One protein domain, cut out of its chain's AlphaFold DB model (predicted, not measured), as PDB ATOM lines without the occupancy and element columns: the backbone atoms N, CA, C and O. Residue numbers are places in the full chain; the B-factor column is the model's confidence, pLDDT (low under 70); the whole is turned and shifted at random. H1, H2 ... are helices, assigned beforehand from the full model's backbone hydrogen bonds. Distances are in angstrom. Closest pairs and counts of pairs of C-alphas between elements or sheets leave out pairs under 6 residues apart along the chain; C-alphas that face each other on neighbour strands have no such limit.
ATOM      1  N   THR A   2     -16.567  23.787  22.809       79.62
ATOM      2  CA  THR A   2     -17.872  23.436  23.421       79.62
ATOM      3  C   THR A   2     -17.784  22.311  24.456       79.62
ATOM      4  O   THR A   2     -18.440  22.385  25.491       79.62
ATOM      5  N   GLU A   3     -16.941  21.305  24.225       84.06
ATOM      6  CA  GLU A   3     -16.763  20.181  25.152       84.06
ATOM      7  C   GLU A   3     -16.088  20.602  26.467       84.06
ATOM      8  O   GLU A   3     -16.609  20.305  27.539       84.06
ATOM      9  N   ILE A   4     -15.013  21.398  26.401       84.56
ATOM     10  CA  ILE A   4     -14.301  21.938  27.576       84.56
ATOM     11  C   ILE A   4     -15.243  22.789  28.433       84.56
ATOM     12  O   ILE A   4     -15.338  22.598  29.643       84.56
ATOM     13  N   LEU A   5     -16.004  23.692  27.805       86.94
ATOM     14  CA  LEU A   5     -16.981  24.519  28.516       86.94
ATOM     15  C   LEU A   5     -18.102  23.678  29.129       86.94
ATOM     16  O   LEU A   5     -18.536  23.966  30.238       86.94
ATOM     17  N   THR A   6     -18.546  22.620  28.456       88.31
ATOM     18  CA  THR A   6     -19.567  21.719  29.004       88.31
ATOM     19  C   THR A   6     -19.045  20.957  30.225       88.31
ATOM     20  O   THR A   6     -19.767  20.830  31.209       88.31
ATOM     21  N   LEU A   7     -17.785  20.507  30.217       88.00
ATOM     22  CA  LEU A   7     -17.154  19.834  31.361       88.00
ATOM     23  C   LEU A   7     -17.047  20.757  32.572       88.00
ATOM     24  O   LEU A   7     -17.495  20.396  33.660       88.00
ATOM     25  N   VAL A   8     -16.529  21.970  32.367       87.25
ATOM     26  CA  VAL A   8     -16.425  22.972  33.434       87.25
ATOM     27  C   VAL A   8     -17.814  23.358  33.940       87.25
ATOM     28  O   VAL A   8     -18.028  23.419  35.145       87.25
ATOM     29  N   GLN A   9     -18.789  23.548  33.047       88.81
ATOM     30  CA  GLN A   9     -20.167  23.851  33.427       88.81
ATOM     31  C   GLN A   9     -20.818  22.725  34.243       88.81
ATOM     32  O   GLN A   9     -21.499  23.002  35.229       88.81
ATOM     33  N   ASN A  10     -20.619  21.465  33.861       87.94
ATOM     34  CA  ASN A  10     -21.144  20.318  34.599       87.94
ATOM     35  C   ASN A  10     -20.483  20.192  35.977       87.94
ATOM     36  O   ASN A  10     -21.172  19.930  36.957       87.94
ATOM     37  N   PHE A  11     -19.176  20.448  36.070       87.75
ATOM     38  CA  PHE A  11     -18.460  20.448  37.343       87.75
ATOM     39  C   PHE A  11     -18.995  21.528  38.294       87.75
ATOM     40  O   PHE A  11     -19.427  21.214  39.400       87.75
ATOM     41  N   ILE A  12     -19.085  22.787  37.847       85.12
ATOM     42  CA  ILE A  12     -19.535  23.909  38.696       85.12
ATOM     43  C   ILE A  12     -21.032  23.847  39.050       85.12
ATOM     44  O   ILE A  12     -21.493  24.585  39.918       85.12
ATOM     45  N   THR A  13     -21.811  23.012  38.354       86.50
ATOM     46  CA  THR A  13     -23.243  22.795  38.632       86.50
ATOM     47  C   THR A  13     -23.525  21.499  39.392       86.50
ATOM     48  O   THR A  13     -24.664  21.304  39.819       86.50
ATOM     49  N   SER A  14     -22.514  20.649  39.607       82.62
ATOM     50  CA  SER A  14     -22.665  19.310  40.191       82.62
ATOM     51  C   SER A  14     -23.233  19.318  41.619       82.62
ATOM     52  O   SER A  14     -24.118  18.520  41.923       82.62
ATOM     53  N   ASP A  15     -22.829  20.283  42.447       76.94
ATOM     54  CA  ASP A  15     -23.266  20.413  43.846       76.94
ATOM     55  C   ASP A  15     -24.521  21.290  44.034       76.94
ATOM     56  O   ASP A  15     -24.933  21.591  45.157       76.94
ATOM     57  N   GLY A  16     -25.144  21.757  42.943       72.69
ATOM     58  CA  GLY A  16     -26.348  22.598  42.990       72.69
ATOM     59  C   GLY A  16     -26.143  24.021  43.542       72.69
ATOM     60  O   GLY A  16     -27.079  24.824  43.515       72.69
ATOM     61  N   MET A  17     -24.933  24.371  43.992       75.62
ATOM     62  CA  MET A  17     -24.523  25.721  44.388       75.62
ATOM     63  C   MET A  17     -23.322  26.173  43.550       75.62
ATOM     64  O   MET A  17     -22.236  25.623  43.666       75.62
ATOM     65  N   ILE A  18     -23.508  27.204  42.720       78.38
ATOM     66  CA  ILE A  18     -22.438  27.750  41.871       78.38
ATOM     67  C   ILE A  18     -21.706  28.850  42.646       78.38
ATOM     68  O   ILE A  18     -22.292  29.913  42.886       78.38
ATOM     69  N   LYS A  19     -20.430  28.631  42.990       84.81
ATOM     70  CA  LYS A  19     -19.580  29.660  43.613       84.81
ATOM     71  C   LYS A  19     -19.368  30.846  42.652       84.81
ATOM     72  O   LYS A  19     -19.299  30.672  41.429       84.81
ATOM     73  N   SER A  20     -19.276  32.068  43.177       83.62
ATOM     74  CA  SER A  20     -19.076  33.285  42.368       83.62
ATOM     75  C   SER A  20     -17.770  33.252  41.577       83.62
ATOM     76  O   SER A  20     -17.722  33.706  40.433       83.62
ATOM     77  N   GLU A  21     -16.736  32.680  42.178       86.12
ATOM     78  CA  GLU A  21     -15.373  32.554  41.667       86.12
ATOM     79  C   GLU A  21     -15.345  31.584  40.477       86.12
ATOM     80  O   GLU A  21     -14.856  31.925  39.403       86.12
ATOM     81  N   GLN A  22     -16.006  30.432  40.611       86.81
ATOM     82  CA  GLN A  22     -16.151  29.423  39.556       86.81
ATOM     83  C   GLN A  22     -16.951  29.943  38.346       86.81
ATOM     84  O   GLN A  22     -16.629  29.649  37.193       86.81
ATOM     85  N   ARG A  23     -17.982  30.770  38.584       87.06
ATOM     86  CA  ARG A  23     -18.749  31.420  37.507       87.06
ATOM     87  C   ARG A  23     -17.904  32.434  36.735       87.06
ATOM     88  O   ARG A  23     -18.020  32.499  35.511       87.06
ATOM     89  N   LYS A  24     -17.082  33.223  37.436       89.12
ATOM     90  CA  LYS A  24     -16.130  34.151  36.810       89.12
ATOM     91  C   LYS A  24     -15.096  33.378  35.989       89.12
ATOM     92  O   LYS A  24     -14.902  33.717  34.827       89.12
ATOM     93  N   PHE A  25     -14.529  32.302  36.539       89.50
ATOM     94  CA  PHE A  25     -13.595  31.429  35.819       89.50
ATOM     95  C   PHE A  25     -14.206  30.874  34.533       89.50
ATOM     96  O   PHE A  25     -13.605  31.001  33.475       89.50
ATOM     97  N   TYR A  26     -15.444  30.377  34.566       90.06
ATOM     98  CA  TYR A  26     -16.137  29.919  33.357       90.06
ATOM     99  C   TYR A  26     -16.292  31.018  32.285       90.06
ATOM    100  O   TYR A  26     -16.142  30.751  31.094       90.06
ATOM    101  N   GLN A  27     -16.587  32.262  32.683       90.19
ATOM    102  CA  GLN A  27     -16.723  33.391  31.750       90.19
ATOM    103  C   GLN A  27     -15.383  33.797  31.125       90.19
ATOM    104  O   GLN A  27     -15.317  34.049  29.919       90.19
ATOM    105  N   VAL A  28     -14.328  33.836  31.936       90.88
ATOM    106  CA  VAL A  28     -12.965  34.129  31.483       90.88
ATOM    107  C   VAL A  28     -12.469  33.012  30.573       90.88
ATOM    108  O   VAL A  28     -12.087  33.277  29.438       90.88
ATOM    109  N   LEU A  29     -12.611  31.755  30.992       90.38
ATOM    110  CA  LEU A  29     -12.256  30.586  30.195       90.38
ATOM    111  C   LEU A  29     -13.005  30.558  28.857       90.38
ATOM    112  O   LEU A  29     -12.403  30.290  27.824       90.38
ATOM    113  N   LYS A  30     -14.300  30.896  28.830       91.62
ATOM    114  CA  LYS A  30     -15.069  31.027  27.581       91.62
ATOM    115  C   LYS A  30     -14.489  32.085  26.644       91.62
ATOM    116  O   LYS A  30     -14.511  31.888  25.431       91.62
ATOM    117  N   THR A  31     -14.005  33.188  27.199       91.44
ATOM    118  CA  THR A  31     -13.399  34.277  26.426       91.44
ATOM    119  C   THR A  31     -12.052  33.837  25.868       91.44
ATOM    120  O   THR A  31     -11.853  33.887  24.659       91.44
ATOM    121  N   VAL A  32     -11.181  33.301  26.724       90.19
ATOM    122  CA  VAL A  32      -9.846  32.806  26.367       90.19
ATOM    123  C   VAL A  32      -9.926  31.683  25.324       90.19
ATOM    124  O   VAL A  32      -9.281  31.763  24.281       90.19
ATOM    125  N   LEU A  33     -10.803  30.691  25.514       87.88
ATOM    126  CA  LEU A  33     -11.037  29.628  24.526       87.88
ATOM    127  C   LEU A  33     -11.609  30.157  23.203       87.88
ATOM    128  O   LEU A  33     -11.378  29.551  22.164       87.88
ATOM    129  N   GLY A  34     -12.367  31.257  23.226       87.38
ATOM    130  CA  GLY A  34     -12.925  31.878  22.021       87.38
ATOM    131  C   GLY A  34     -11.903  32.647  21.183       87.38
ATOM    132  O   GLY A  34     -12.204  32.998  20.047       87.38
ATOM    133  N   THR A  35     -10.713  32.908  21.732       86.81
ATOM    134  CA  THR A  35      -9.600  33.550  21.010       86.81
ATOM    135  C   THR A  35      -8.652  32.556  20.342       86.81
ATOM    136  O   THR A  35      -7.803  32.965  19.556       86.81
ATOM    137  N   HIS A  36      -8.781  31.260  20.646       85.44
ATOM    138  CA  HIS A  36      -7.969  30.213  20.034       85.44
ATOM    139  C   HIS A  36      -8.554  29.816  18.676       85.44
ATOM    140  O   HIS A  36      -9.742  29.506  18.563       85.44
ATOM    141  N   GLU A  37      -7.713  29.845  17.644       77.81
ATOM    142  CA  GLU A  37      -8.061  29.435  16.287       77.81
ATOM    143  C   GLU A  37      -7.475  28.048  15.997       77.81
ATOM    144  O   GLU A  37      -6.288  27.803  16.212       77.81
ATOM    145  N   GLY A  38      -8.297  27.143  15.462       79.19
ATOM    146  CA  GLY A  38      -7.875  25.793  15.080       79.19
ATOM    147  C   GLY A  38      -8.324  24.698  16.049       79.19
ATOM    148  O   GLY A  38      -9.327  24.824  16.752       79.19
ATOM    149  N   THR A  39      -7.627  23.561  16.014       80.06
ATOM    150  CA  THR A  39      -7.920  22.411  16.881       80.06
ATOM    151  C   THR A  39      -7.187  22.571  18.207       80.06
ATOM    152  O   THR A  39      -6.013  22.922  18.235       80.06
ATOM    153  N   PHE A  40      -7.887  22.335  19.314       81.94
ATOM    154  CA  PHE A  40      -7.297  22.413  20.645       81.94
ATOM    155  C   PHE A  40      -6.400  21.187  20.864       81.94
ATOM    156  O   PHE A  40      -6.907  20.069  20.940       81.94
ATOM    157  N   SER A  41      -5.085  21.360  20.961       82.75
ATOM    158  CA  SER A  41      -4.214  20.294  21.470       82.75
ATOM    159  C   SER A  41      -4.281  20.230  22.997       82.75
ATOM    160  O   SER A  41      -4.673  21.202  23.647       82.75
ATOM    161  N   GLN A  42      -3.857  19.113  23.594       83.25
ATOM    162  CA  GLN A  42      -3.722  19.009  25.050       83.25
ATOM    163  C   GLN A  42      -2.912  20.187  25.631       83.25
ATOM    164  O   GLN A  42      -3.350  20.828  26.586       83.25
ATOM    165  N   SER A  43      -1.780  20.531  25.005       84.88
ATOM    166  CA  SER A  43      -0.933  21.660  25.418       84.88
ATOM    167  C   SER A  43      -1.658  23.005  25.315       84.88
ATOM    168  O   SER A  43      -1.441  23.878  26.154       84.88
ATOM    169  N   ASP A  44      -2.511  23.198  24.305       87.31
ATOM    170  CA  ASP A  44      -3.288  24.434  24.166       87.31
ATOM    171  C   ASP A  44      -4.318  24.554  25.288       87.31
ATOM    172  O   ASP A  44      -4.469  25.614  25.886       87.31
ATOM    173  N   ILE A  45      -5.004  23.459  25.623       87.19
ATOM    174  CA  ILE A  45      -5.995  23.438  26.706       87.19
ATOM    175  C   ILE A  45      -5.319  23.719  28.047       87.19
ATOM    176  O   ILE A  45      -5.824  24.535  28.813       87.19
ATOM    177  N   GLU A  46      -4.160  23.115  28.313       88.00
ATOM    178  CA  GLU A  46      -3.374  23.383  29.522       88.00
ATOM    179  C   GLU A  46      -3.004  24.866  29.639       88.00
ATOM    180  O   GLU A  46      -3.230  25.485  30.682       88.00
ATOM    181  N   GLN A  47      -2.486  25.461  28.561       88.88
ATOM    182  CA  GLN A  47      -2.085  26.869  28.545       88.88
ATOM    183  C   GLN A  47      -3.278  27.815  28.715       88.88
ATOM    184  O   GLN A  47      -3.190  28.782  29.472       88.88
ATOM    185  N   LEU A  48      -4.403  27.532  28.057       89.62
ATOM    186  CA  LEU A  48      -5.613  28.356  28.122       89.62
ATOM    187  C   LEU A  48      -6.315  28.241  29.486       89.62
ATOM    188  O   LEU A  48      -6.847  29.235  29.977       89.62
ATOM    189  N   MET A  49      -6.273  27.070  30.132       89.56
ATOM    190  CA  MET A  49      -6.770  26.871  31.502       89.56
ATOM    191  C   MET A  49      -5.932  27.646  32.525       89.56
ATOM    192  O   MET A  49      -6.493  28.322  33.388       89.56
ATOM    193  N   VAL A  50      -4.600  27.619  32.386       90.12
ATOM    194  CA  VAL A  50      -3.682  28.401  33.233       90.12
ATOM    195  C   VAL A  50      -3.868  29.901  33.007       90.12
ATOM    196  O   VAL A  50      -3.891  30.670  33.968       90.12
ATOM    197  N   LEU A  51      -4.034  30.333  31.754       90.44
ATOM    198  CA  LEU A  51      -4.300  31.732  31.420       90.44
ATOM    199  C   LEU A  51      -5.612  32.214  32.053       90.44
ATOM    200  O   LEU A  51      -5.629  33.265  32.691       90.44
ATOM    201  N   ALA A  52      -6.677  31.416  31.952       89.12
ATOM    202  CA  ALA A  52      -7.953  31.733  32.579       89.12
ATOM    203  C   ALA A  52      -7.853  31.805  34.113       89.12
ATOM    204  O   ALA A  52      -8.454  32.697  34.706       89.12
ATOM    205  N   HIS A  53      -7.066  30.926  34.751       89.12
ATOM    206  CA  HIS A  53      -6.832  30.957  36.204       89.12
ATOM    207  C   HIS A  53      -6.086  32.215  36.638       89.12
ATOM    208  O   HIS A  53      -6.507  32.898  37.570       89.12
ATOM    209  N   ASN A  54      -5.026  32.573  35.911       86.69
ATOM    210  CA  ASN A  54      -4.239  33.779  36.176       86.69
ATOM    211  C   ASN A  54      -5.068  35.067  36.042       86.69
ATOM    212  O   ASN A  54      -4.800  36.047  36.737       86.69
ATOM    213  N   GLU A  55      -6.075  35.078  35.166       86.06
ATOM    214  CA  GLU A  55      -7.026  36.185  35.030       86.06
ATOM    215  C   GLU A  55      -8.131  36.166  36.107       86.06
ATOM    216  O   GLU A  55      -8.724  37.206  36.404       86.06
ATOM    217  N   THR A  56      -8.379  35.023  36.756       83.69
ATOM    218  CA  THR A  56      -9.322  34.879  37.877       83.69
ATOM    219  C   THR A  56      -8.629  34.678  39.221       83.69
ATOM    220  O   THR A  56      -8.724  33.625  39.846       83.69
ATOM    221  N   LEU A  57      -8.015  35.751  39.715       74.88
ATOM    222  CA  LEU A  57      -7.246  35.787  40.969       74.88
ATOM    223  C   LEU A  57      -8.052  35.481  42.251       74.88
ATOM    224  O   LEU A  57      -7.464  35.300  43.313       74.88
ATOM    225  N   ASP A  58      -9.386  35.446  42.168       80.62
ATOM    226  CA  ASP A  58     -10.279  35.183  43.304       80.62
ATOM    227  C   ASP A  58     -10.503  33.675  43.558       80.62
ATOM    228  O   ASP A  58     -11.116  33.308  44.560       80.62
ATOM    229  N   MET A  59     -10.067  32.795  42.645       83.12
ATOM    230  CA  MET A  59     -10.285  31.347  42.740       83.12
ATOM    231  C   MET A  59      -9.143  30.660  43.499       83.12
ATOM    232  O   MET A  59      -7.974  30.983  43.298       83.12
ATOM    233  N   SER A  60      -9.474  29.700  44.371       86.38
ATOM    234  CA  SER A  60      -8.459  28.926  45.092       86.38
ATOM    235  C   SER A  60      -7.724  27.962  44.154       86.38
ATOM    236  O   SER A  60      -8.312  27.439  43.206       86.38
ATOM    237  N   ASP A  61      -6.449  27.690  44.439       85.25
ATOM    238  CA  ASP A  61      -5.663  26.716  43.668       85.25
ATOM    239  C   ASP A  61      -6.238  25.292  43.771       85.25
ATOM    240  O   ASP A  61      -6.088  24.492  42.850       85.25
ATOM    241  N   GLU A  62      -6.930  24.984  44.872       86.25
ATOM    242  CA  GLU A  62      -7.611  23.704  45.088       86.25
ATOM    243  C   GLU A  62      -8.843  23.576  44.173       86.25
ATOM    244  O   GLU A  62      -8.927  22.620  43.404       86.25
ATOM    245  N   ASP A  63      -9.724  24.588  44.146       84.75
ATOM    246  CA  ASP A  63     -10.885  24.630  43.238       84.75
ATOM    247  C   ASP A  63     -10.452  24.624  41.757       84.75
ATOM    248  O   ASP A  63     -11.087  23.979  40.919       84.75
ATOM    249  N   TYR A  64      -9.363  25.325  41.420       88.94
ATOM    250  CA  TYR A  64      -8.781  25.294  40.076       88.94
ATOM    251  C   TYR A  64      -8.276  23.898  39.711       88.94
ATOM    252  O   TYR A  64      -8.561  23.411  38.617       88.94
ATOM    253  N   SER A  65      -7.533  23.252  40.617       88.06
ATOM    254  CA  SER A  65      -6.950  21.934  40.373       88.06
ATOM    255  C   SER A  65      -8.028  20.885  40.121       88.06
ATOM    256  O   SER A  65      -7.867  20.070  39.216       88.06
ATOM    257  N   GLU A  66      -9.156  20.932  40.833       89.06
ATOM    258  CA  GLU A  66     -10.277  20.019  40.591       89.06
ATOM    259  C   GLU A  66     -10.894  20.205  39.194       89.06
ATOM    260  O   GLU A  66     -11.057  19.227  38.459       89.06
ATOM    261  N   ILE A  67     -11.159  21.451  38.780       87.19
ATOM    262  CA  ILE A  67     -11.685  21.752  37.438       87.19
ATOM    263  C   ILE A  67     -10.676  21.342  36.355       87.19
ATOM    264  O   ILE A  67     -11.048  20.730  35.350       87.19
ATOM    265  N   TYR A  68      -9.399  21.666  36.560       89.06
ATOM    266  CA  TYR A  68      -8.304  21.309  35.664       89.06
ATOM    267  C   TYR A  68      -8.209  19.791  35.487       89.06
ATOM    268  O   TYR A  68      -8.219  19.307  34.358       89.06
ATOM    269  N   ASN A  69      -8.212  19.025  36.581       88.06
ATOM    270  CA  ASN A  69      -8.113  17.568  36.537       88.06
ATOM    271  C   ASN A  69      -9.274  16.940  35.757       88.06
ATOM    272  O   ASN A  69      -9.033  16.071  34.925       88.06
ATOM    273  N   VAL A  70     -10.509  17.417  35.946       88.38
ATOM    274  CA  VAL A  70     -11.686  16.909  35.215       88.38
ATOM    275  C   VAL A  70     -11.577  17.161  33.709       88.38
ATOM    276  O   VAL A  70     -11.901  16.285  32.901       88.38
ATOM    277  N   VAL A  71     -11.109  18.346  33.311       87.06
ATOM    278  CA  VAL A  71     -10.921  18.694  31.895       87.06
ATOM    279  C   VAL A  71      -9.796  17.859  31.275       87.06
ATOM    280  O   VAL A  71      -9.979  17.284  30.199       87.06
ATOM    281  N   MET A  72      -8.661  17.737  31.965       85.69
ATOM    282  CA  MET A  72      -7.490  17.005  31.479       85.69
ATOM    283  C   MET A  72      -7.708  15.489  31.441       85.69
ATOM    284  O   MET A  72      -7.316  14.827  30.481       85.69
ATOM    285  N   GLU A  73      -8.379  14.913  32.439       86.38
ATOM    286  CA  GLU A  73      -8.706  13.485  32.466       86.38
ATOM    287  C   GLU A  73      -9.616  13.106  31.296       86.38
ATOM    288  O   GLU A  73      -9.379  12.102  30.625       86.38
ATOM    289  N   ARG A  74     -10.615  13.938  30.982       83.50
ATOM    290  CA  ARG A  74     -11.502  13.699  29.841       83.50
ATOM    291  C   ARG A  74     -10.764  13.776  28.505       83.50
ATOM    292  O   ARG A  74     -10.996  12.920  27.653       83.50
ATOM    293  N   TYR A  75      -9.889  14.764  28.326       79.00
ATOM    294  CA  TYR A  75      -9.156  14.940  27.069       79.00
ATOM    295  C   TYR A  75      -8.135  13.817  26.846       79.00
ATOM    296  O   TYR A  75      -8.131  13.176  25.798       79.00
ATOM    297  N   THR A  76      -7.366  13.476  27.884       79.69
ATOM    298  CA  THR A  76      -6.405  12.359  27.842       79.69
ATOM    299  C   THR A  76      -7.081  10.991  27.725       79.69
ATOM    300  O   THR A  76      -6.473  10.036  27.239       79.69
ATOM    301  N   LEU A  77      -8.322  10.841  28.203       79.75
ATOM    302  CA  LEU A  77      -9.123   9.637  27.986       79.75
ATOM    303  C   LEU A  77      -9.592   9.541  26.530       79.75
ATOM    304  O   LEU A  77      -9.548   8.453  25.965       79.75
ATOM    305  N   SER A  78     -10.012  10.656  25.925       79.19
ATOM    306  CA  SER A  78     -10.444  10.686  24.523       79.19
ATOM    307  C   SER A  78      -9.302  10.314  23.578       79.19
ATOM    308  O   SER A  78      -9.467   9.415  22.758       79.19
ATOM    309  N   GLU A  79      -8.118  10.906  23.760       79.62
ATOM    310  CA  GLU A  79      -6.929  10.576  22.958       79.62
ATOM    311  C   GLU A  79      -6.536   9.096  23.098       79.62
ATOM    312  O   GLU A  79      -6.314   8.416  22.098       79.62
ATOM    313  N   ARG A  80      -6.543   8.547  24.322       79.81
ATOM    314  CA  ARG A  80      -6.266   7.117  24.549       79.81
ATOM    315  C   ARG A  80      -7.281   6.196  23.877       79.81
ATOM    316  O   ARG A  80      -6.896   5.147  23.368       79.81
ATOM    317  N   LEU A  81      -8.565   6.556  23.882       82.44
ATOM    318  CA  LEU A  81      -9.610   5.770  23.223       82.44
ATOM    319  C   LEU A  81      -9.483   5.828  21.696       82.44
ATOM    320  O   LEU A  81      -9.693   4.812  21.035       82.44
ATOM    321  N   GLU A  82      -9.101   6.973  21.133       83.69
ATOM    322  CA  GLU A  82      -8.831   7.113  19.698       83.69
ATOM    323  C   GLU A  82      -7.587   6.330  19.264       83.69
ATOM    324  O   GLU A  82      -7.620   5.633  18.247       83.69
ATOM    325  N   GLU A  83      -6.503   6.385  20.042       82.19
ATOM    326  CA  GLU A  83      -5.311   5.563  19.809       82.19
ATOM    327  C   GLU A  83      -5.624   4.070  19.921       82.19
ATOM    328  O   GLU A  83      -5.207   3.285  19.067       82.19
ATOM    329  N   GLN A  84      -6.405   3.673  20.928       82.44
ATOM    330  CA  GLN A  84      -6.844   2.291  21.088       82.44
ATOM    331  C   GLN A  84      -7.708   1.838  19.902       82.44
ATOM    332  O   GLN A  84      -7.481   0.755  19.367       82.44
ATOM    333  N   ALA A  85      -8.642   2.670  19.435       89.00
ATOM    334  CA  ALA A  85      -9.468   2.370  18.269       89.00
ATOM    335  C   ALA A  85      -8.632   2.246  16.983       89.00
ATOM    336  O   ALA A  85      -8.869   1.345  16.177       89.00
ATOM    337  N   ARG A  86      -7.615   3.103  16.801       93.12
ATOM    338  CA  ARG A  86      -6.659   2.990  15.686       93.12
ATOM    339  C   ARG A  86      -5.867   1.689  15.745       93.12
ATOM    340  O   ARG A  86      -5.768   1.002  14.731       93.12
ATOM    341  N   LEU A  87      -5.348   1.327  16.918       90.25
ATOM    342  CA  LEU A  87      -4.635   0.065  17.135       90.25
ATOM    343  C   LEU A  87      -5.531  -1.147  16.860       90.25
ATOM    344  O   LEU A  87      -5.112  -2.082  16.180       90.25
ATOM    345  N   GLU A  88      -6.775  -1.134  17.337       90.38
ATOM    346  CA  GLU A  88      -7.751  -2.192  17.059       90.38
ATOM    347  C   GLU A  88      -8.060  -2.299  15.560       90.38
ATOM    348  O   GLU A  88      -8.106  -3.406  15.015       90.38
ATOM    349  N   GLN A  89      -8.200  -1.167  14.865       90.31
ATOM    350  CA  GLN A  89      -8.415  -1.135  13.421       90.31
ATOM    351  C   GLN A  89      -7.201  -1.666  12.644       90.31
ATOM    352  O   GLN A  89      -7.372  -2.452  11.709       90.31
ATOM    353  N   GLU A  90      -5.982  -1.292  13.038       92.06
ATOM    354  CA  GLU A  90      -4.742  -1.786  12.433       92.06
ATOM    355  C   GLU A  90      -4.588  -3.300  12.647       92.06
ATOM    356  O   GLU A  90      -4.301  -4.045  11.705       92.06
ATOM    357  N   LEU A  91      -4.854  -3.790  13.862       92.31
ATOM    358  CA  LEU A  91      -4.841  -5.220  14.171       92.31
ATOM    359  C   LEU A  91      -5.901  -5.981  13.368       92.31
ATOM    360  O   LEU A  91      -5.609  -7.059  12.844       92.31
ATOM    361  N   ALA A  92      -7.102  -5.420  13.212       94.06
ATOM    362  CA  ALA A  92      -8.160  -6.007  12.398       94.06
ATOM    363  C   ALA A  92      -7.787  -6.052  10.906       94.06
ATOM    364  O   ALA A  92      -8.018  -7.068  10.244       94.06
ATOM    365  N   GLN A  93      -7.165  -4.995  10.371       93.06
ATOM    366  CA  GLN A  93      -6.649  -4.984   8.998       93.06
ATOM    367  C   GLN A  93      -5.538  -6.016   8.808       93.06
ATOM    368  O   GLN A  93      -5.578  -6.801   7.860       93.06
ATOM    369  N   LYS A  94      -4.583  -6.084   9.736       91.56
ATOM    370  CA  LYS A  94      -3.492  -7.060   9.694       91.56
ATOM    371  C   LYS A  94      -4.006  -8.499   9.786       91.56
ATOM    372  O   LYS A  94      -3.511  -9.370   9.073       91.56
ATOM    373  N   ALA A  95      -5.020  -8.753  10.615       93.62
ATOM    374  CA  ALA A  95      -5.679 -10.052  10.699       93.62
ATOM    375  C   ALA A  95      -6.385 -10.420   9.385       93.62
ATOM    376  O   ALA A  95      -6.234 -11.546   8.913       93.62
ATOM    377  N   ARG A  96      -7.090  -9.470   8.753       95.00
ATOM    378  CA  ARG A  96      -7.706  -9.675   7.432       95.00
ATOM    379  C   ARG A  96      -6.673 -10.001   6.358       95.00
ATOM    380  O   ARG A  96      -6.843 -10.993   5.660       95.00
ATOM    381  N   LEU A  97      -5.591  -9.228   6.273       93.31
ATOM    382  CA  LEU A  97      -4.514  -9.465   5.304       93.31
ATOM    383  C   LEU A  97      -3.850 -10.828   5.508       93.31
ATOM    384  O   LEU A  97      -3.516 -11.500   4.538       93.31
ATOM    385  N   ARG A  98      -3.684 -11.263   6.762       93.06
ATOM    386  CA  ARG A  98      -3.154 -12.596   7.060       93.06
ATOM    387  C   ARG A  98      -4.094 -13.701   6.579       93.06
ATOM    388  O   ARG A  98      -3.617 -14.627   5.938       93.06
ATOM    389  N   ILE A  99      -5.396 -13.591   6.850       94.62
ATOM    390  CA  ILE A  99      -6.397 -14.564   6.380       94.62
ATOM    391  C   ILE A  99      -6.428 -14.601   4.849       94.62
ATOM    392  O   ILE A  99      -6.453 -15.677   4.261       94.62
ATOM    393  N   GLU A 100      -6.386 -13.440   4.195       93.75
ATOM    394  CA  GLU A 100      -6.357 -13.360   2.735       93.75
ATOM    395  C   GLU A 100      -5.080 -13.983   2.151       93.75
ATOM    396  O   GLU A 100      -5.146 -14.726   1.172       93.75
ATOM    397  N   ALA A 101      -3.919 -13.725   2.757       90.38
ATOM    398  CA  ALA A 101      -2.655 -14.326   2.343       90.38
ATOM    399  C   ALA A 101      -2.665 -15.851   2.524       90.38
ATOM    400  O   ALA A 101      -2.237 -16.578   1.631       90.38
ATOM    401  N   GLU A 102      -3.190 -16.342   3.645       93.06
ATOM    402  CA  GLU A 102      -3.297 -17.774   3.937       93.06
ATOM    403  C   GLU A 102      -4.270 -18.466   2.966       93.06
ATOM    404  O   GLU A 102      -3.935 -19.504   2.397       93.06
ATOM    405  N   ALA A 103      -5.405 -17.831   2.653       95.12
ATOM    406  CA  ALA A 103      -6.346 -18.309   1.638       95.12
ATOM    407  C   ALA A 103      -5.732 -18.338   0.226       95.12
ATOM    408  O   ALA A 103      -5.961 -19.284  -0.526       95.12
ATOM    409  N   LYS A 104      -4.920 -17.335  -0.137       94.00
ATOM    410  CA  LYS A 104      -4.182 -17.316  -1.413       94.00
ATOM    411  C   LYS A 104      -3.164 -18.453  -1.496       94.00
ATOM    412  O   LYS A 104      -3.082 -19.108  -2.531       94.00
ATOM    413  N   VAL A 105      -2.425 -18.717  -0.419       94.31
ATOM    414  CA  VAL A 105      -1.477 -19.842  -0.360       94.31
ATOM    415  C   VAL A 105      -2.208 -21.179  -0.488       94.31
ATOM    416  O   VAL A 105      -1.772 -22.034  -1.256       94.31
ATOM    417  N   GLU A 106      -3.343 -21.355   0.193       94.00
ATOM    418  CA  GLU A 106      -4.141 -22.580   0.078       94.00
ATOM    419  C   GLU A 106      -4.709 -22.769  -1.340       94.00
ATOM    420  O   GLU A 106      -4.698 -23.882  -1.872       94.00
ATOM    421  N   ALA A 107      -5.168 -21.691  -1.983       94.19
ATOM    422  CA  ALA A 107      -5.652 -21.734  -3.361       94.19
ATOM    423  C   ALA A 107      -4.540 -22.134  -4.345       94.19
ATOM    424  O   ALA A 107      -4.754 -23.006  -5.186       94.19
ATOM    425  N   LEU A 108      -3.342 -21.556  -4.206       92.56
ATOM    426  CA  LEU A 108      -2.185 -21.921  -5.029       92.56
ATOM    427  C   LEU A 108      -1.775 -23.385  -4.821       92.56
ATOM    428  O   LEU A 108      -1.521 -24.084  -5.797       92.56
ATOM    429  N   ALA A 109      -1.789 -23.876  -3.579       93.69
ATOM    430  CA  ALA A 109      -1.483 -25.274  -3.283       93.69
ATOM    431  C   ALA A 109      -2.493 -26.246  -3.922       93.69
ATOM    432  O   ALA A 109      -2.101 -27.307  -4.406       93.69
ATOM    433  N   LYS A 110      -3.786 -25.890  -3.969       94.25
ATOM    434  CA  LYS A 110      -4.807 -26.692  -4.671       94.25
ATOM    435  C   LYS A 110      -4.577 -26.716  -6.179       94.25
ATOM    436  O   LYS A 110      -4.607 -27.792  -6.765       94.25
ATOM    437  N   ILE A 111      -4.279 -25.563  -6.782       93.31
ATOM    438  CA  ILE A 111      -3.961 -25.471  -8.215       93.31
ATOM    439  C   ILE A 111      -2.737 -26.335  -8.550       93.31
ATOM    440  O   ILE A 111      -2.754 -27.082  -9.524       93.31
ATOM    441  N   GLU A 112      -1.690 -26.284  -7.726       91.75
ATOM    442  CA  GLU A 112      -0.490 -27.103  -7.915       91.75
ATOM    443  C   GLU A 112      -0.789 -28.608  -7.781       91.75
ATOM    444  O   GLU A 112      -0.314 -29.413  -8.584       91.75
TER     445      GLU A 112
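This is residues 2 to 112 of the 370 residues of an uncharacterized protein of Euryarchaeota archaeon (UniProt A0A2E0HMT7). A compact head, in which the hairpin of H1 and H2 packs on H3 through H2 and on residues 67 to 71 of H4 through H1, while H3 packs on residues 64 to 76 of H4, has a long straight arm: residues 80 to 112 of H4 stick out free and make the length. The 111 printed residues have four named helices, H1 to H4 in order, and no named strand, all helix. The whole is extended, radius of gyration of the C-alphas 23.4 A, spanning 81 by 30 by 20 A.

H1, residues 2 to 13, begins at C-alpha 2 (-17.872, 23.436, 23.421). H2 is residues 20 to 34, H3 42 to 55. H4, residues 61 to 112, is 74.7 A long and ends at C-alpha 112 (-0.490, -27.103, -7.915).

H1 and H2 touch as a hairpin, closest C-alphas Ile 12 and Gln 22, 6.5 A. H2 touches H3 at a steep tilt of 49 degrees, closest C-alphas Leu 29 and Ala 52, 5.1 A. H3 and H4 touch as a hairpin, closest C-alphas Gln 42 and Tyr 75, 7.1 A. H4 touches H1 with residues 67 to 71 alone, closest C-alphas Val 8 and Ile 67, 6.3 A. In H1 to H4 every O i to N i+4 pair is within hydrogen-bond range.

The printed part has no cut and no long link; no printed residue is under 70.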